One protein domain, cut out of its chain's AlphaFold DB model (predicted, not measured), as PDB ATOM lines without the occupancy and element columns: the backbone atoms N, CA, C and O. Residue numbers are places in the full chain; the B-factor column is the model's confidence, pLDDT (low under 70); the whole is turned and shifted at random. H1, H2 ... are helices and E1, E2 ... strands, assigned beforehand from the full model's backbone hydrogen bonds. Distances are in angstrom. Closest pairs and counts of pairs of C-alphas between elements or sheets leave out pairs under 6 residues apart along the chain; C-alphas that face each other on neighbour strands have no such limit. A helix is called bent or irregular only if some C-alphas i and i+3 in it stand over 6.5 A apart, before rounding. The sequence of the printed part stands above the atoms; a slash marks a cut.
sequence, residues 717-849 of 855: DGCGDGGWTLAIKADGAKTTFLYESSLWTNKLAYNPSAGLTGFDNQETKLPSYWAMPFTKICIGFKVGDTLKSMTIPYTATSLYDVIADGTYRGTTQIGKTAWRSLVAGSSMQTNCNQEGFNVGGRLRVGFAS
ATOM      1  N   ASP A 717     -14.599  13.466 -29.974       86.31
ATOM      2  CA  ASP A 717     -13.468  12.960 -30.754       86.31
ATOM      3  C   ASP A 717     -12.289  13.957 -30.750       86.31
ATOM      4  O   ASP A 717     -12.465  15.166 -30.906       86.31
ATOM      5  N   GLY A 718     -11.081  13.471 -30.466       85.81
ATOM      6  CA  GLY A 718      -9.879  14.292 -30.256       85.81
ATOM      7  C   GLY A 718      -9.786  15.057 -28.921       85.81
ATOM      8  O   GLY A 718      -8.703  15.537 -28.571       85.81
ATOM      9  N   CYS A 719     -10.861  15.141 -28.128       88.12
ATOM     10  CA  CYS A 719     -10.823  15.718 -26.776       88.12
ATOM     11  C   CYS A 719     -10.971  14.687 -25.647       88.12
ATOM     12  O   CYS A 719     -10.437  14.880 -24.553       88.12
ATOM     13  N   GLY A 720     -11.624  13.559 -25.920       86.31
ATOM     14  CA  GLY A 720     -11.865  12.499 -24.948       86.31
ATOM     15  C   GLY A 720     -13.022  12.803 -23.993       86.31
ATOM     16  O   GLY A 720     -13.719  13.814 -24.116       86.31
ATOM     17  N   ASP A 721     -13.222  11.895 -23.039       79.62
ATOM     18  CA  ASP A 721     -14.243  12.001 -21.992       79.62
ATOM     19  C   ASP A 721     -13.824  12.965 -20.860       79.62
ATOM     20  O   ASP A 721     -12.630  13.227 -20.656       79.62
ATOM     21  N   GLY A 722     -14.792  13.475 -20.094       76.44
ATOM     22  CA  GLY A 722     -14.516  14.227 -18.863       76.44
ATOM     23  C   GLY A 722     -15.436  15.403 -18.533       76.44
ATOM     24  O   GLY A 722     -15.100  16.155 -17.620       76.44
ATOM     25  N   GLY A 723     -16.556  15.585 -19.239       90.44
ATOM     26  CA  GLY A 723     -17.520  16.656 -18.959       90.44
ATOM     27  C   GLY A 723     -17.015  18.050 -19.348       90.44
ATOM     28  O   GLY A 723     -16.547  18.828 -18.516       90.44
ATOM     29  N   TRP A 724     -17.127  18.397 -20.626       94.19
ATOM     30  CA  TRP A 724     -16.621  19.656 -21.168       94.19
ATOM     31  C   TRP A 724     -17.634  20.793 -21.027       94.19
ATOM     32  O   TRP A 724     -18.794  20.655 -21.414       94.19
ATOM     33  N   THR A 725     -17.174  21.930 -20.493       95.19
ATOM     34  CA  THR A 725     -17.992  23.140 -20.309       95.19
ATOM     35  C   THR A 725     -17.799  24.094 -21.480       95.19
ATOM     36  O   THR A 725     -16.680  24.548 -21.723       95.19
ATOM     37  N   LEU A 726     -18.875  24.425 -22.198       95.25
ATOM     38  CA  LEU A 726     -18.807  25.359 -23.321       95.25
ATOM     39  C   LEU A 726     -18.426  26.769 -22.840       95.25
ATOM     40  O   LEU A 726     -19.022  27.278 -21.892       95.25
ATOM     41  N   ALA A 727     -17.457  27.411 -23.501       94.75
ATOM     42  CA  ALA A 727     -17.008  28.773 -23.178       94.75
ATOM     43  C   ALA A 727     -17.276  29.788 -24.297       94.75
ATOM     44  O   ALA A 727     -17.720  30.908 -24.032       94.75
ATOM     45  N   ILE A 728     -17.014  29.403 -25.547       94.56
ATOM     46  CA  ILE A 728     -17.131  30.283 -26.709       94.56
ATOM     47  C   ILE A 728     -17.442  29.466 -27.972       94.56
ATOM     48  O   ILE A 728     -16.933  28.357 -28.133       94.56
ATOM     49  N   LYS A 729     -18.258  30.025 -28.869       94.12
ATOM     50  CA  LYS A 729     -18.408  29.609 -30.272       94.12
ATOM     51  C   LYS A 729     -18.213  30.843 -31.139       94.12
ATOM     52  O   LYS A 729     -18.905  31.840 -30.938       94.12
ATOM     53  N   ALA A 730     -17.284  30.781 -32.082       91.12
ATOM     54  CA  ALA A 730     -16.984  31.879 -32.994       91.12
ATOM     55  C   ALA A 730     -17.160  31.407 -34.437       91.12
ATOM     56  O   ALA A 730     -16.764  30.294 -34.779       91.12
ATOM     57  N   ASP A 731     -17.762  32.249 -35.269       86.81
ATOM     58  CA  ASP A 731     -18.011  31.965 -36.676       86.81
ATOM     59  C   ASP A 731     -17.032  32.792 -37.505       86.81
ATOM     60  O   ASP A 731     -17.123  34.019 -37.565       86.81
ATOM     61  N   GLY A 732     -16.079  32.113 -38.146       80.50
ATOM     62  CA  GLY A 732     -15.020  32.759 -38.922       80.50
ATOM     63  C   GLY A 732     -15.517  33.590 -40.112       80.50
ATOM     64  O   GLY A 732     -14.755  34.402 -40.632       80.50
ATOM     65  N   ALA A 733     -16.778  33.439 -40.535       80.88
ATOM     66  CA  ALA A 733     -17.386  34.280 -41.570       80.88
ATOM     67  C   ALA A 733     -17.911  35.626 -41.032       80.88
ATOM     68  O   ALA A 733     -18.316  36.489 -41.816       80.88
ATOM     69  N   LYS A 734     -17.933  35.822 -39.708       85.69
ATOM     70  CA  LYS A 734     -18.475  37.013 -39.045       85.69
ATOM     71  C   LYS A 734     -17.379  37.852 -38.401       85.69
ATOM     72  O   LYS A 734     -16.299  37.389 -38.055       85.69
ATOM     73  N   THR A 735     -17.686  39.131 -38.199       87.62
ATOM     74  CA  THR A 735     -16.755  40.105 -37.612       87.62
ATOM     75  C   THR A 735     -16.854  40.205 -36.085       87.62
ATOM     76  O   THR A 735     -16.213  41.059 -35.476       87.62
ATOM     77  N   THR A 736     -17.668  39.363 -35.448       89.56
ATOM     78  CA  THR A 736     -17.968  39.411 -34.010       89.56
ATOM     79  C   THR A 736     -16.724  39.191 -33.150       89.56
ATOM     80  O   THR A 736     -16.444  39.959 -32.225       89.56
ATOM     81  N   PHE A 737     -15.949  38.158 -33.479       90.00
ATOM     82  CA  PHE A 737     -14.766  37.731 -32.733       90.00
ATOM     83  C   PHE A 737     -13.462  38.042 -33.475       90.00
ATOM     84  O   PHE A 737     -12.474  37.322 -33.334       90.00
ATOM     85  N   LEU A 738     -13.427  39.151 -34.224       88.00
ATOM     86  CA  LEU A 738     -12.167  39.682 -34.756       88.00
ATOM     87  C   LEU A 738     -11.146  39.889 -33.633       88.00
ATOM     88  O   LEU A 738     -11.516  40.087 -32.475       88.00
ATOM     89  N   TYR A 739      -9.859  39.881 -33.976       85.50
ATOM     90  CA  TYR A 739      -8.775  39.999 -32.999       85.50
ATOM     91  C   TYR A 739      -8.935  41.212 -32.064       85.50
ATOM     92  O   TYR A 739      -8.829  41.061 -30.848       85.50
ATOM     93  N   GLU A 740      -9.286  42.379 -32.609       86.25
ATOM     94  CA  GLU A 740      -9.489  43.634 -31.860       86.25
ATOM     95  C   GLU A 740     -10.840  43.720 -31.132       86.25
ATOM     96  O   GLU A 740     -11.156  44.732 -30.505       86.25
ATOM     97  N   SER A 741     -11.678  42.685 -31.222       91.81
ATOM     98  CA  SER A 741     -12.989  42.697 -30.584       91.81
ATOM     99  C   SER A 741     -12.845  42.860 -29.074       91.81
ATOM    100  O   SER A 741     -12.174  42.073 -28.401       91.81
ATOM    101  N   SER A 742     -13.555  43.847 -28.520       93.44
ATOM    102  CA  SER A 742     -13.629  44.056 -27.069       93.44
ATOM    103  C   SER A 742     -14.215  42.846 -26.331       93.44
ATOM    104  O   SER A 742     -14.015  42.707 -25.127       93.44
ATOM    105  N   LEU A 743     -14.888  41.928 -27.042       91.88
ATOM    106  CA  LEU A 743     -15.374  40.664 -26.489       91.88
ATOM    107  C   LEU A 743     -14.245  39.762 -25.978       91.88
ATOM    108  O   LEU A 743     -14.506  38.947 -25.103       91.88
ATOM    109  N   TRP A 744     -13.002  39.910 -26.433       92.38
ATOM    110  CA  TRP A 744     -11.878  39.147 -25.876       92.38
ATOM    111  C   TRP A 744     -11.416  39.674 -24.512       92.38
ATOM    112  O   TRP A 744     -10.912  38.902 -23.696       92.38
ATOM    113  N   THR A 745     -11.625  40.970 -24.257       92.50
ATOM    114  CA  THR A 745     -11.040  41.714 -23.128       92.50
ATOM    115  C   THR A 745     -12.067  42.216 -22.111       92.50
ATOM    116  O   THR A 745     -11.698  42.837 -21.118       92.50
ATOM    117  N   ASN A 746     -13.358  41.941 -22.313       90.19
ATOM    118  CA  ASN A 746     -14.426  42.279 -21.369       90.19
ATOM    119  C   ASN A 746     -15.008  41.037 -20.665       90.19
ATOM    120  O   ASN A 746     -14.888  39.910 -21.147       90.19
ATOM    121  N   LYS A 747     -15.689  41.243 -19.533       92.00
ATOM    122  CA  LYS A 747     -16.484  40.213 -18.834       92.00
ATOM    123  C   LYS A 747     -17.974  40.311 -19.192       92.00
ATOM    124  O   LYS A 747     -18.840  40.286 -18.322       92.00
ATOM    125  N   LEU A 748     -18.268  40.514 -20.479       83.88
ATOM    126  CA  LEU A 748     -19.630  40.508 -21.019       83.88
ATOM    127  C   LEU A 748     -19.866  39.220 -21.815       83.88
ATOM    128  O   LEU A 748     -19.015  38.819 -22.618       83.88
ATOM    129  N   ALA A 749     -21.020  38.590 -21.591       84.81
ATOM    130  CA  ALA A 749     -21.493  37.477 -22.407       84.81
ATOM    131  C   ALA A 749     -21.958  37.984 -23.780       84.81
ATOM    132  O   ALA A 749     -22.464  39.100 -23.901       84.81
ATOM    133  N   TYR A 750     -21.835  37.142 -24.800       89.00
ATOM    134  CA  TYR A 750     -22.354  37.393 -26.141       89.00
ATOM    135  C   TYR A 750     -23.257  36.230 -26.536       89.00
ATOM    136  O   TYR A 750     -22.829  35.084 -26.463       89.00
ATOM    137  N   ASN A 751     -24.499  36.514 -26.931       89.50
ATOM    138  CA  ASN A 751     -25.488  35.510 -27.341       89.50
ATOM    139  C   ASN A 751     -25.520  34.242 -26.442       89.50
ATOM    140  O   ASN A 751     -25.241  33.135 -26.908       89.50
ATOM    141  N   PRO A 752     -25.821  34.373 -25.135       81.25
ATOM    142  CA  PRO A 752     -25.769  33.251 -24.195       81.25
ATOM    143  C   PRO A 752     -26.779  32.136 -24.509       81.25
ATOM    144  O   PRO A 752     -26.547  30.990 -24.147       81.25
ATOM    145  N   SER A 753     -27.863  32.434 -25.233       79.62
ATOM    146  CA  SER A 753     -28.846  31.434 -25.671       79.62
ATOM    147  C   SER A 753     -28.256  30.405 -26.635       79.62
ATOM    148  O   SER A 753     -28.598  29.229 -26.553       79.62
ATOM    149  N   ALA A 754     -27.317  30.816 -27.494       81.38
ATOM    150  CA  ALA A 754     -26.546  29.886 -28.314       81.38
ATOM    151  C   ALA A 754     -25.594  29.013 -27.478       81.38
ATOM    152  O   ALA A 754     -25.090  28.016 -27.969       81.38
ATOM    153  N   GLY A 755     -25.359  29.346 -26.210       81.38
ATOM    154  CA  GLY A 755     -24.607  28.521 -25.270       81.38
ATOM    155  C   GLY A 755     -25.390  27.375 -24.634       81.38
ATOM    156  O   GLY A 755     -24.816  26.646 -23.828       81.38
ATOM    157  N   LEU A 756     -26.676  27.221 -24.970       84.75
ATOM    158  CA  LEU A 756     -27.551  26.136 -24.500       84.75
ATOM    159  C   LEU A 756     -27.595  24.944 -25.465       84.75
ATOM    160  O   LEU A 756     -28.323  23.978 -25.238       84.75
ATOM    161  N   THR A 757     -26.829  25.023 -26.547       85.06
ATOM    162  CA  THR A 757     -26.715  24.023 -27.604       85.06
ATOM    163  C   THR A 757     -25.238  23.770 -27.908       85.06
ATOM    164  O   THR A 757     -24.394  24.649 -27.715       85.06
ATOM    165  N   GLY A 758     -24.924  22.562 -28.383       83.69
ATOM    166  CA  GLY A 758     -23.559  22.136 -28.708       83.69
ATOM    167  C   GLY A 758     -22.993  22.799 -29.972       83.69
ATOM    168  O   GLY A 758     -23.172  23.995 -30.206       83.69
ATOM    169  N   PHE A 759     -22.307  22.019 -30.809       84.19
ATOM    170  CA  PHE A 759     -21.561  22.474 -31.997       84.19
ATOM    171  C   PHE A 759     -22.426  22.899 -33.209       84.19
ATOM    172  O   PHE A 759     -22.215  22.472 -34.352       84.19
ATOM    173  N   ASP A 760     -23.419  23.750 -32.964       85.62
ATOM    174  CA  ASP A 760     -24.155  24.465 -34.006       85.62
ATOM    175  C   ASP A 760     -23.399  25.712 -34.506       85.62
ATOM    176  O   ASP A 760     -22.308  26.040 -34.042       85.62
ATOM    177  N   ASN A 761     -23.987  26.410 -35.478       83.44
ATOM    178  CA  ASN A 761     -23.356  27.547 -36.152       83.44
ATOM    179  C   ASN A 761     -23.730  28.904 -35.511       83.44
ATOM    180  O   ASN A 761     -23.633  29.950 -36.163       83.44
ATOM    181  N   GLN A 762     -24.221  28.915 -34.266       85.69
ATOM    182  CA  GLN A 762     -24.563  30.149 -33.556       85.69
ATOM    183  C   GLN A 762     -23.411  30.598 -32.652       85.69
ATOM    184  O   GLN A 762     -22.985  29.884 -31.750       85.69
ATOM    185  N   GLU A 763     -22.921  31.818 -32.880       90.12
ATOM    186  CA  GLU A 763     -21.843  32.409 -32.086       90.12
ATOM    187  C   GLU A 763     -22.271  32.643 -30.633       90.12
ATOM    188  O   GLU A 763     -23.381  33.112 -30.402       90.12
ATOM    189  N   THR A 764     -21.397  32.374 -29.659       92.12
ATOM    190  CA  THR A 764     -21.648  32.636 -28.233       92.12
ATOM    191  C   THR A 764     -20.355  32.929 -27.474       92.12
ATOM    192  O   THR A 764     -19.291  32.452 -27.856       92.12
ATOM    193  N   LYS A 765     -20.444  33.672 -26.373       93.38
ATOM    194  CA  LYS A 765     -19.421  33.803 -25.329       93.38
ATOM    195  C   LYS A 765     -20.125  33.770 -23.980       93.38
ATOM    196  O   LYS A 765     -21.002  34.599 -23.725       93.38
ATOM    197  N   LEU A 766     -19.727  32.842 -23.121       92.56
ATOM    198  CA  LEU A 766     -20.413  32.539 -21.866       92.56
ATOM    199  C   LEU A 766     -19.593  32.956 -20.639       92.56
ATOM    200  O   LEU A 766     -18.385  33.158 -20.762       92.56
ATOM    201  N   PRO A 767     -20.212  33.059 -19.447       91.75
ATOM    202  CA  PRO A 767     -19.499  33.337 -18.198       91.75
ATOM    203  C   PRO A 767     -18.356  32.378 -17.878       91.75
ATOM    204  O   PRO A 767     -17.338  32.800 -17.335       91.75
ATOM    205  N   SER A 768     -18.457  31.124 -18.317       92.19
ATOM    206  CA  SER A 768     -17.367  30.145 -18.266       92.19
ATOM    207  C   SER A 768     -16.078  30.630 -18.949       92.19
ATOM    208  O   SER A 768     -14.999  30.181 -18.590       92.19
ATOM    209  N   TYR A 769     -16.132  31.599 -19.870       94.75
ATOM    210  CA  TYR A 769     -14.932  32.223 -20.434       94.75
ATOM    211  C   TYR A 769     -14.092  32.973 -19.383       94.75
ATOM    212  O   TYR A 769     -12.867  32.949 -19.462       94.75
ATOM    213  N   TRP A 770     -14.714  33.643 -18.405       94.12
ATOM    214  CA  TRP A 770     -14.001  34.467 -17.411       94.12
ATOM    215  C   TRP A 770     -14.099  33.964 -15.970       94.12
ATOM    216  O   TRP A 770     -13.410  34.507 -15.110       94.12
ATOM    217  N   ALA A 771     -14.952  32.977 -15.703       86.75
ATOM    218  CA  ALA A 771     -15.234  32.479 -14.359       86.75
ATOM    219  C   ALA A 771     -14.878  30.994 -14.158       86.75
ATOM    220  O   ALA A 771     -15.100  30.475 -13.069       86.75
ATOM    221  N   MET A 772     -14.353  30.301 -15.181       88.94
ATOM    222  CA  MET A 772     -14.044  28.865 -15.113       88.94
ATOM    223  C   MET A 772     -12.535  28.591 -15.109       88.94
ATOM    224  O   MET A 772     -11.889  28.757 -16.150       88.94
ATOM    225  N   PRO A 773     -11.982  28.079 -13.999       92.69
ATOM    226  CA  PRO A 773     -10.649  27.496 -13.987       92.69
ATOM    227  C   PRO A 773     -10.590  26.233 -14.849       92.69
ATOM    228  O   PRO A 773     -11.522  25.429 -14.859       92.69
ATOM    229  N   PHE A 774      -9.481  26.017 -15.554       92.19
ATOM    230  CA  PHE A 774      -9.289  24.824 -16.382       92.19
ATOM    231  C   PHE A 774      -7.829  24.364 -16.381       92.19
ATOM    232  O   PHE A 774      -6.921  25.154 -16.134       92.19
ATOM    233  N   THR A 775      -7.614  23.078 -16.671       91.56
ATOM    234  CA  THR A 775      -6.286  22.442 -16.838       91.56
ATOM    235  C   THR A 775      -6.010  21.994 -18.276       91.56
ATOM    236  O   THR A 775      -4.883  21.655 -18.640       91.56
ATOM    237  N   LYS A 776      -7.052  21.981 -19.109       91.00
ATOM    238  CA  LYS A 776      -7.005  21.685 -20.537       91.00
ATOM    239  C   LYS A 776      -8.217  22.303 -21.233       91.00
ATOM    240  O   LYS A 776      -9.273  22.437 -20.617       91.00
ATOM    241  N   ILE A 777      -8.080  22.655 -22.506       92.62
ATOM    242  CA  ILE A 777      -9.151  23.221 -23.340       92.62
ATOM    243  C   ILE A 777      -9.411  22.270 -24.502       92.62
ATOM    244  O   ILE A 777      -8.469  21.839 -25.155       92.62
ATOM    245  N   CYS A 778     -10.674  21.984 -24.797       92.69
ATOM    246  CA  CYS A 778     -11.056  21.343 -26.050       92.69
ATOM    247  C   CYS A 778     -11.329  22.428 -27.097       92.69
ATOM    248  O   CYS A 778     -12.186  23.287 -26.878       92.69
ATOM    249  N   ILE A 779     -10.600  22.413 -28.212       91.75
ATOM    250  CA  ILE A 779     -10.827  23.315 -29.346       91.75
ATOM    251  C   ILE A 779     -11.331  22.512 -30.541       91.75
ATOM    252  O   ILE A 779     -10.799  21.445 -30.837       91.75
ATOM    253  N   GLY A 780     -12.356  23.021 -31.223       90.12
ATOM    254  CA  GLY A 780     -12.952  22.385 -32.394       90.12
ATOM    255  C   GLY A 780     -13.109  23.363 -33.551       90.12
ATOM    256  O   GLY A 780     -13.504  24.509 -33.345       90.12
ATOM    257  N   PHE A 781     -12.811  22.902 -34.765       88.50
ATOM    258  CA  PHE A 781     -12.992  23.642 -36.011       88.50
ATOM    259  C   PHE A 781     -14.003  22.909 -36.873       88.50
ATOM    260  O   PHE A 781     -13.858  21.716 -37.147       88.50
ATOM    261  N   LYS A 782     -15.028  23.639 -37.303       87.19
ATOM    262  CA  LYS A 782     -16.068  23.121 -38.181       87.19
ATOM    263  C   LYS A 782     -15.937  23.763 -39.555       87.19
ATOM    264  O   LYS A 782     -16.100  24.974 -39.684       87.19
ATOM    265  N   VAL A 783     -15.641  22.958 -40.571       82.94
ATOM    266  CA  VAL A 783     -15.568  23.389 -41.974       82.94
ATOM    267  C   VAL A 783     -16.610  22.606 -42.763       82.94
ATOM    268  O   VAL A 783     -16.531  21.382 -42.873       82.94
ATOM    269  N   GLY A 784     -17.627  23.310 -43.267       81.31
ATOM    270  CA  GLY A 784     -18.852  22.666 -43.745       81.31
ATOM    271  C   GLY A 784     -19.520  21.886 -42.607       81.31
ATOM    272  O   GLY A 784     -19.717  22.426 -41.517       81.31
ATOM    273  N   ASP A 785     -19.807  20.606 -42.834       79.94
ATOM    274  CA  ASP A 785     -20.361  19.704 -41.814       79.94
ATOM    275  C   ASP A 785     -19.291  18.893 -41.063       79.94
ATOM    276  O   ASP A 785     -19.611  18.131 -40.152       79.94
ATOM    277  N   THR A 786     -18.009  19.067 -41.400       82.44
ATOM    278  CA  THR A 786     -16.911  18.338 -40.752       82.44
ATOM    279  C   THR A 786     -16.402  19.118 -39.547       82.44
ATOM    280  O   THR A 786     -15.764  20.160 -39.708       82.44
ATOM    281  N   LEU A 787     -16.662  18.604 -38.342       87.06
ATOM    282  CA  LEU A 787     -16.060  19.080 -37.099       87.06
ATOM    283  C   LEU A 787     -14.852  18.211 -36.755       87.06
ATOM    284  O   LEU A 787     -14.968  16.991 -36.675       87.06
ATOM    285  N   LYS A 788     -13.712  18.845 -36.505       88.81
ATOM    286  CA  LYS A 788     -12.545  18.191 -35.914       88.81
ATOM    287  C   LYS A 788     -12.109  18.943 -34.679       88.81
ATOM    288  O   LYS A 788     -12.133  20.173 -34.669       88.81
ATOM    289  N   SER A 789     -11.691  18.210 -33.663       91.81
ATOM    290  CA  SER A 789     -11.325  18.772 -32.369       91.81
ATOM    291  C   SER A 789     -10.033  18.183 -31.832       91.81
ATOM    292  O   SER A 789      -9.596  17.112 -32.240       91.81
ATOM    293  N   MET A 790      -9.401  18.922 -30.926       90.50
ATOM    294  CA  MET A 790      -8.225  18.482 -30.188       90.50
ATOM    295  C   MET A 790      -8.195  19.119 -28.801       90.50
ATOM    296  O   MET A 790      -8.805  20.164 -28.561       90.50
ATOM    297  N   THR A 791      -7.424  18.526 -27.895       91.25
ATOM    298  CA  THR A 791      -7.156  19.115 -26.580       91.25
ATOM    299  C   THR A 791      -5.871  19.936 -26.579       91.25
ATOM    300  O   THR A 791      -4.828  19.479 -27.036       91.25
ATOM    301  N   ILE A 792      -5.932  21.116 -25.969       90.44
ATOM    302  CA  ILE A 792      -4.793  21.958 -25.608       90.44
ATOM    303  C   ILE A 792      -4.548  21.809 -24.098       90.44
ATOM    304  O   ILE A 792      -5.370  22.293 -23.314       90.44
ATOM    305  N   PRO A 793      -3.461  21.156 -23.651       90.31
ATOM    306  CA  PRO A 793      -3.107  21.124 -22.234       90.31
ATOM    307  C   PRO A 793      -2.611  22.511 -21.800       90.31
ATOM    308  O   PRO A 793      -1.594  22.999 -22.292       90.31
ATOM    309  N   TYR A 794      -3.352  23.172 -20.911       90.88
ATOM    310  CA  TYR A 794      -3.012  24.501 -20.400       90.88
ATOM    311  C   TYR A 794      -3.791  24.788 -19.117       90.88
ATOM    312  O   TYR A 794      -5.007  24.608 -19.097       90.88
ATOM    313  N   THR A 795      -3.116  25.272 -18.073       94.19
ATOM    314  CA  THR A 795      -3.748  25.556 -16.777       94.19
ATOM    315  C   THR A 795      -3.883  27.054 -16.540       94.19
ATOM    316  O   THR A 795      -2.889  27.775 -16.591       94.19
ATOM    317  N   ALA A 796      -5.098  27.518 -16.244       93.25
ATOM    318  CA  ALA A 796      -5.372  28.909 -15.888       93.25
ATOM    319  C   ALA A 796      -6.646  29.062 -15.045       93.25
ATOM    320  O   ALA A 796      -7.473  28.155 -14.958       93.25
ATOM    321  N   THR A 797      -6.815  30.244 -14.450       92.00
ATOM    322  CA  THR A 797      -8.005  30.632 -13.674       92.00
ATOM    323  C   THR A 797      -9.219  30.946 -14.547       92.00
ATOM    324  O   THR A 797     -10.344  30.770 -14.090       92.00
ATOM    325  N   SER A 798      -9.005  31.381 -15.793       94.44
ATOM    326  CA  SER A 798     -10.037  31.525 -16.825       94.44
ATOM    327  C   SER A 798      -9.423  31.801 -18.202       94.44
ATOM    328  O   SER A 798      -8.250  32.162 -18.303       94.44
ATOM    329  N   LEU A 799     -10.198  31.654 -19.286       94.06
ATOM    330  CA  LEU A 799      -9.730  32.009 -20.636       94.06
ATOM    331  C   LEU A 799      -9.538  33.523 -20.766       94.06
ATOM    332  O   LEU A 799      -8.626  33.974 -21.456       94.06
ATOM    333  N   TYR A 800     -10.357  34.302 -20.059       95.62
ATOM    334  CA  TYR A 800     -10.195  35.745 -19.931       95.62
ATOM    335  C   TYR A 800      -8.803  36.107 -19.405       95.62
ATOM    336  O   TYR A 800      -8.130  36.924 -20.021       95.62
ATOM    337  N   ASP A 801      -8.330  35.463 -18.337       94.12
ATOM    338  CA  ASP A 801      -7.022  35.784 -17.742       94.12
ATOM    339  C   ASP A 801      -5.844  35.431 -18.669       94.12
ATOM    340  O   ASP A 801      -4.762  36.009 -18.567       94.12
ATOM    341  N   VAL A 802      -6.059  34.506 -19.609       92.94
ATOM    342  CA  VAL A 802      -5.061  34.071 -20.599       92.94
ATOM    343  C   VAL A 802      -5.076  34.938 -21.861       92.94
ATOM    344  O   VAL A 802      -4.054  35.051 -22.540       92.94
ATOM    345  N   ILE A 803      -6.214  35.541 -22.210       93.50
ATOM    346  CA  ILE A 803      -6.402  36.220 -23.501       93.50
ATOM    347  C   ILE A 803      -6.493  37.748 -23.355       93.50
ATOM    348  O   ILE A 803      -5.971  38.467 -24.211       93.50
ATOM    349  N   ALA A 804      -7.136  38.253 -22.298       92.81
ATOM    350  CA  ALA A 804      -7.592  39.642 -22.202       92.81
ATOM    351  C   ALA A 804      -6.464  40.682 -22.151       92.81
ATOM    352  O   ALA A 804      -6.653  41.807 -22.607       92.81
ATOM    353  N   ASP A 805      -5.298  40.320 -21.623       91.38
ATOM    354  CA  ASP A 805      -4.146  41.222 -21.523       91.38
ATOM    355  C   ASP A 805      -3.371  41.375 -22.847       91.38
ATOM    356  O   ASP A 805      -2.465  42.199 -22.939       91.38
ATOM    357  N   GLY A 806      -3.718  40.591 -23.874       88.38
ATOM    358  CA  GLY A 806      -3.056  40.610 -25.179       88.38
ATOM    359  C   GLY A 806      -1.655  39.988 -25.201       88.38
ATOM    360  O   GLY A 806      -1.032  39.966 -26.262       88.38
ATOM    361  N   THR A 807      -1.159  39.452 -24.083       91.44
ATOM    362  CA  THR A 807       0.191  38.881 -23.989       91.44
ATOM    363  C   THR A 807       0.250  37.522 -24.686       91.44
ATOM    364  O   THR A 807      -0.620  36.673 -24.477       91.44
ATOM    365  N   TYR A 808       1.284  37.302 -25.506       91.19
ATOM    366  CA  TYR A 808       1.536  36.009 -26.150       91.19
ATOM    367  C   TYR A 808       1.876  34.931 -25.113       91.19
ATOM    368  O   TYR A 808       2.745  35.131 -24.262       91.19
ATOM    369  N   ARG A 809       1.222  33.769 -25.214       91.44
ATOM    370  CA  ARG A 809       1.478  32.595 -24.365       91.44
ATOM    371  C   ARG A 809       1.574  31.344 -25.233       91.44
ATOM    372  O   ARG A 809       0.579  30.939 -25.827       91.44
ATOM    373  N   GLY A 810       2.762  30.747 -25.308       87.31
ATOM    374  CA  GLY A 810       3.023  29.590 -26.164       87.31
ATOM    375  C   GLY A 810       2.509  28.261 -25.603       87.31
ATOM    376  O   GLY A 810       2.590  28.026 -24.400       87.31
ATOM    377  N   THR A 811       2.030  27.373 -26.478       82.00
ATOM    378  CA  THR A 811       1.600  26.000 -26.138       82.00
ATOM    379  C   THR A 811       2.472  24.975 -26.867       82.00
ATOM    380  O   THR A 811       2.009  24.322 -27.791       82.00
ATOM    381  N   THR A 812       3.746  24.845 -26.489       66.44
ATOM    382  CA  THR A 812       4.813  24.153 -27.256       66.44
ATOM    383  C   THR A 812       4.675  22.627 -27.406       66.44
ATOM    384  O   THR A 812       5.640  21.959 -27.765       66.44
ATOM    385  N   GLN A 813       3.521  22.048 -27.072       72.50
ATOM    386  CA  GLN A 813       3.306  20.598 -26.985       72.50
ATOM    387  C   GLN A 813       2.296  20.059 -28.008       72.50
ATOM    388  O   GLN A 813       2.113  18.849 -28.084       72.50
ATOM    389  N   ILE A 814       1.637  20.923 -28.788       84.12
ATOM    390  CA  ILE A 814       0.608  20.494 -29.750       84.12
ATOM    391  C   ILE A 814       1.242  20.222 -31.113       84.12
ATOM    392  O   ILE A 814       1.066  19.151 -31.696       84.12
ATOM    393  N   GLY A 815       2.025  21.182 -31.607       83.94
ATOM    394  CA  GLY A 815       2.776  21.038 -32.840       83.94
ATOM    395  C   GLY A 815       1.933  21.169 -34.112       83.94
ATOM    396  O   GLY A 815       0.713  21.007 -34.164       83.94
ATOM    397  N   LYS A 816       2.637  21.460 -35.205       81.50
ATOM    398  CA  LYS A 816       2.063  21.817 -36.509       81.50
ATOM    399  C   LYS A 816       1.120  20.754 -37.090       81.50
ATOM    400  O   LYS A 816       0.137  21.096 -37.742       81.50
ATOM    401  N   THR A 817       1.418  19.471 -36.891       83.81
ATOM    402  CA  THR A 817       0.604  18.367 -37.425       83.81
ATOM    403  C   THR A 817      -0.791  18.344 -36.803       83.81
ATOM    404  O   THR A 817      -1.769  18.170 -37.528       83.81
ATOM    405  N   ALA A 818      -0.900  18.587 -35.494       85.75
ATOM    406  CA  ALA A 818      -2.179  18.584 -34.794       85.75
ATOM    407  C   ALA A 818      -3.068  19.764 -35.233       85.75
ATOM    408  O   ALA A 818      -4.220  19.547 -35.606       85.75
ATOM    409  N   TRP A 819      -2.514  20.979 -35.343       85.75
ATOM    410  CA  TRP A 819      -3.242  22.146 -35.870       85.75
ATOM    411  C   TRP A 819      -3.724  21.955 -37.312       85.75
ATOM    412  O   TRP A 819      -4.872  22.265 -37.623       85.75
ATOM    413  N   ARG A 820      -2.891  21.376 -38.192       84.56
ATOM    414  CA  ARG A 820      -3.301  21.035 -39.570       84.56
ATOM    415  C   ARG A 820      -4.421  20.010 -39.603       84.56
ATOM    416  O   ARG A 820      -5.243  20.034 -40.516       84.56
ATOM    417  N   SER A 821      -4.450  19.097 -38.634       85.00
ATOM    418  CA  SER A 821      -5.428  18.016 -38.631       85.00
ATOM    419  C   SER A 821      -6.863  18.539 -38.517       85.00
ATOM    420  O   SER A 821      -7.749  17.925 -39.111       85.00
ATOM    421  N   LEU A 822      -7.066  19.698 -37.869       84.31
ATOM    422  CA  LEU A 822      -8.365  20.337 -37.623       84.31
ATOM    423  C   LEU A 822      -9.064  20.858 -38.886       84.31
ATOM    424  O   LEU A 822     -10.289  20.919 -38.920       84.31
ATOM    425  N   VAL A 823      -8.317  21.192 -39.943       82.62
ATOM    426  CA  VAL A 823      -8.877  21.702 -41.205       82.62
ATOM    427  C   VAL A 823      -8.390  20.840 -42.365       82.62
ATOM    428  O   VAL A 823      -7.216  20.868 -42.743       82.62
ATOM    429  N   ALA A 824      -9.298  20.050 -42.940       75.25
ATOM    430  CA  ALA A 824      -8.991  19.180 -44.071       75.25
ATOM    431  C   ALA A 824      -8.540  19.995 -45.298       75.25
ATOM    432  O   ALA A 824      -9.100  21.048 -45.593       75.25
ATOM    433  N   GLY A 825      -7.507  19.521 -46.001       69.88
ATOM    434  CA  GLY A 825      -6.927  20.230 -47.151       69.88
ATOM    435  C   GLY A 825      -6.069  21.451 -46.789       69.88
ATOM    436  O   GLY A 825      -5.588  22.144 -47.683       69.88
ATOM    437  N   SER A 826      -5.840  21.718 -45.497       73.75
ATOM    438  CA  SER A 826      -5.002  22.836 -45.062       73.75
ATOM    439  C   SER A 826      -3.513  22.608 -45.361       73.75
ATOM    440  O   SER A 826      -2.939  21.539 -45.130       73.75
ATOM    441  N   SER A 827      -2.840  23.648 -45.855       69.38
ATOM    442  CA  SER A 827      -1.387  23.662 -46.026       69.38
ATOM    443  C   SER A 827      -0.766  24.795 -45.214       69.38
ATOM    444  O   SER A 827      -1.338  25.870 -45.081       69.38
ATOM    445  N   MET A 828       0.400  24.537 -44.620       67.75
ATOM    446  CA  MET A 828       1.097  25.485 -43.756       67.75
ATOM    447  C   MET A 828       2.561  25.549 -44.157       67.75
ATOM    448  O   MET A 828       3.226  24.510 -44.275       67.75
ATOM    449  N   GLN A 829       3.069  26.766 -44.316       63.03
ATOM    450  CA  GLN A 829       4.453  27.024 -44.711       63.03
ATOM    451  C   GLN A 829       5.449  26.522 -43.658       63.03
ATOM    452  O   GLN A 829       5.104  26.329 -42.493       63.03
ATOM    453  N   THR A 830       6.685  26.247 -44.065       62.62
ATOM    454  CA  THR A 830       7.707  25.567 -43.248       62.62
ATOM    455  C   THR A 830       8.257  26.407 -42.087       62.62
ATOM    456  O   THR A 830       8.673  25.827 -41.088       62.62
ATOM    457  N   ASN A 831       8.193  27.742 -42.173       61.03
ATOM    458  CA  ASN A 831       8.871  28.668 -41.255       61.03
ATOM    459  C   ASN A 831       7.891  29.552 -40.446       61.03
ATOM    460  O   ASN A 831       6.788  29.849 -40.907       61.03
ATOM    461  N   CYS A 832       8.353  30.037 -39.281       63.25
ATOM    462  CA  CYS A 832       7.619  30.851 -38.291       63.25
ATOM    463  C   CYS A 832       6.493  30.101 -37.563       63.25
ATOM    464  O   CYS A 832       5.346  30.490 -37.689       63.25
ATOM    465  N   ASN A 833       6.828  29.058 -36.799       74.12
ATOM    466  CA  ASN A 833       5.886  28.162 -36.116       74.12
ATOM    467  C   ASN A 833       5.533  28.654 -34.696       74.12
ATOM    468  O   ASN A 833       6.045  28.108 -33.720       74.12
ATOM    469  N   GLN A 834       4.712  29.703 -34.568       83.38
ATOM    470  CA  GLN A 834       4.223  30.147 -33.252       83.38
ATOM    471  C   GLN A 834       2.818  29.604 -32.994       83.38
ATOM    472  O   GLN A 834       1.906  29.851 -33.778       83.38
ATOM    473  N   GLU A 835       2.635  28.922 -31.869       87.38
ATOM    474  CA  GLU A 835       1.340  28.406 -31.422       87.38
ATOM    475  C   GLU A 835       0.990  28.908 -30.025       87.38
ATOM    476  O   GLU A 835       1.894  29.211 -29.238       87.38
ATOM    477  N   GLY A 836      -0.305  28.997 -29.725       89.25
ATOM    478  CA  GLY A 836      -0.819  29.315 -28.393       89.25
ATOM    479  C   GLY A 836      -1.838  30.451 -28.392       89.25
ATOM    480  O   GLY A 836      -2.675  30.547 -29.291       89.25
ATOM    481  N   PHE A 837      -1.781  31.307 -27.372       92.44
ATOM    482  CA  PHE A 837      -2.707  32.422 -27.161       92.44
ATOM    483  C   PHE A 837      -2.081  33.755 -27.572       92.44
ATOM    484  O   PHE A 837      -0.887  33.968 -27.360       92.44
ATOM    485  N   ASN A 838      -2.890  34.664 -28.127       90.75
ATOM    486  CA  ASN A 838      -2.469  35.990 -28.609       90.75
ATOM    487  C   ASN A 838      -1.265  35.943 -29.578       90.75
ATOM    488  O   ASN A 838      -0.352  36.769 -29.523       90.75
ATOM    489  N   VAL A 839      -1.251  34.961 -30.482       83.69
ATOM    490  CA  VAL A 839      -0.152  34.711 -31.419       83.69
ATOM    491  C   VAL A 839      -0.048  35.819 -32.472       83.69
ATOM    492  O   VAL A 839      -1.029  36.177 -33.133       83.69
ATOM    493  N   GLY A 840       1.166  36.352 -32.655       70.44
ATOM    494  CA  GLY A 840       1.513  37.266 -33.751       70.44
ATOM    495  C   GLY A 840       0.697  38.565 -33.820       70.44
ATOM    496  O   GLY A 840       0.637  39.175 -34.889       70.44
ATOM    497  N   GLY A 841       0.029  38.963 -32.729       66.31
ATOM    498  CA  GLY A 841      -0.822  40.158 -32.677       66.31
ATOM    499  C   GLY A 841      -2.079  40.086 -33.554       66.31
ATOM    500  O   GLY A 841      -2.630  41.126 -33.903       66.31
ATOM    501  N   ARG A 842      -2.480  38.888 -34.004       71.06
ATOM    502  CA  ARG A 842      -3.607  38.703 -34.944       71.06
ATOM    503  C   ARG A 842      -4.464  37.466 -34.685       71.06
ATOM    504  O   ARG A 842      -5.575  37.399 -35.199       71.06
ATOM    505  N   LEU A 843      -3.986  36.507 -33.893       81.56
ATOM    506  CA  LEU A 843      -4.725  35.299 -33.519       81.56
ATOM    507  C   LEU A 843      -4.906  35.252 -32.005       81.56
ATOM    508  O   LEU A 843      -3.950  35.456 -31.265       81.56
ATOM    509  N   ARG A 844      -6.125  34.982 -31.531       88.50
ATOM    510  CA  ARG A 844      -6.406  34.877 -30.087       88.50
ATOM    511  C   ARG A 844      -6.088  33.495 -29.533       88.50
ATOM    512  O   ARG A 844      -5.517  33.416 -28.451       88.50
ATOM    513  N   VAL A 845      -6.366  32.447 -30.303       89.94
ATOM    514  CA  VAL A 845      -5.925  31.064 -30.077       89.94
ATOM    515  C   VAL A 845      -5.649  30.469 -31.452       89.94
ATOM    516  O   VAL A 845      -6.508  30.589 -32.321       89.94
ATOM    517  N   GLY A 846      -4.477  29.883 -31.687       86.19
ATOM    518  CA  GLY A 846      -4.186  29.286 -32.993       86.19
ATOM    519  C   GLY A 846      -2.709  29.055 -33.263       86.19
ATOM    520  O   GLY A 846      -1.875  29.111 -32.353       86.19
ATOM    521  N   PHE A 847      -2.392  28.833 -34.538       81.88
ATOM    522  CA  PHE A 847      -1.028  28.646 -35.019       81.88
ATOM    523  C   PHE A 847      -0.739  29.624 -36.158       81.88
ATOM    524  O   PHE A 847      -1.299  29.542 -37.253       81.88
ATOM    525  N   ALA A 848       0.201  30.538 -35.936       75.69
ATOM    526  CA  ALA A 848       0.698  31.404 -36.993       75.69
ATOM    527  C   ALA A 848       1.806  30.689 -37.773       75.69
ATOM    528  O   ALA A 848       2.765  30.216 -37.174       75.69
ATOM    529  N   SER A 849       1.680  30.664 -39.105       65.69
ATOM    530  CA  SER A 849       2.792  30.550 -40.064       65.69
ATOM    531  C   SER A 849       2.822  31.849 -40.889       65.69
ATOM    532  O   SER A 849       1.815  32.553 -40.928       65.69
TER     533      SER A 849
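Overview. This is residues 717 to 849 of the 855 residues of the protein "Predicted protein" of Nematostella vectensis (UniProt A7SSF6). A long, bent two-stranded hairpin, E1 and E2, runs through the middle of a loop-rich body, with H1, H2 and the loops around them to one side and a smaller hairpin, E3 and E4, with H4 to the other. H3 sits between H2 and the small hairpin. The 133 printed residues include four named helices and four named strands, in the order H1 H2 E1 E2 H3 H4 E3 E4, and the strands make two antiparallel sheets of two strands each. The class is mixed, helices and strands, though under half of the residues are in named elements. The whole is compact, with a radius of gyration of the C-alphas of 14.2 A and spans of 40 by 33 by 31 A.

Arrangement. Residues 717 to 751 hold no named element, but residues 728 to 729 pair antiparallel with residues 764 to 765. H1, residues 752 to 756, touches no helix. H2, residues 768 to 771, touches H3, residues 799 to 803, with the C-alphas of Trp 770 and Tyr 800 closest at 4.7 A. E1, residues 774 to 783, and E2, residues 786 to 796, form an antiparallel hairpin at 159 degrees, with N 781 and O 788 2.8 A apart, within hydrogen-bond range. E2 bends by 62 degrees at residue 793. The closest C-alphas of E2 and H4, residues 815 to 821, are those of Met 790 and Ala 818, 7.6 A apart. E3, residues 834 to 839, and E4, residues 843 to 848, form the other antiparallel hairpin, at 167 degrees, with N 848 and O 834 2.8 A apart, within hydrogen-bond range. Residues 836 to 837 of E3 also pair antiparallel with residues 809 to 810. The closest C-alphas of H3 and E3 are those of Ile 803 and Phe 837, 6.4 A apart; those of H4 and E4 are Trp 819 and Phe 847, 6.9 A apart. E1 and E2 are each apart from E3 and E4. Every O i to N i+4 pair is within hydrogen-bond range in H3 and H4; H1 has 0 of 1, but 2 of 2 O i to N i+3 pairs, and H2 is too short for an i+4 pair.

Along the chain. H1 begins at C-alpha 752, (-25.769, 33.251, -24.195), and measures 7.3 A; H2 measures 5.0 A. E1 measures 26.4 A and E2 29.4 A, ending at C-alpha 796, (-5.372, 28.909, -15.888). H3 measures 6.1 A, H4 10.5 A, E3 6.6 A and E4 7.5 A, ending at C-alpha 848, (0.698, 31.404, -36.993).

Size, cuts and confidence. The C-alphas of Ser 753 and Thr 830 are the two farthest apart, 41.0 A. The printed part has no cut. The links H1 to H2, H3 to H4 and H4 to E3 are long. The mean pLDDT of the printed part is 85.9; residues 812, 825, 827 to 832, 841 and 849 are under 70.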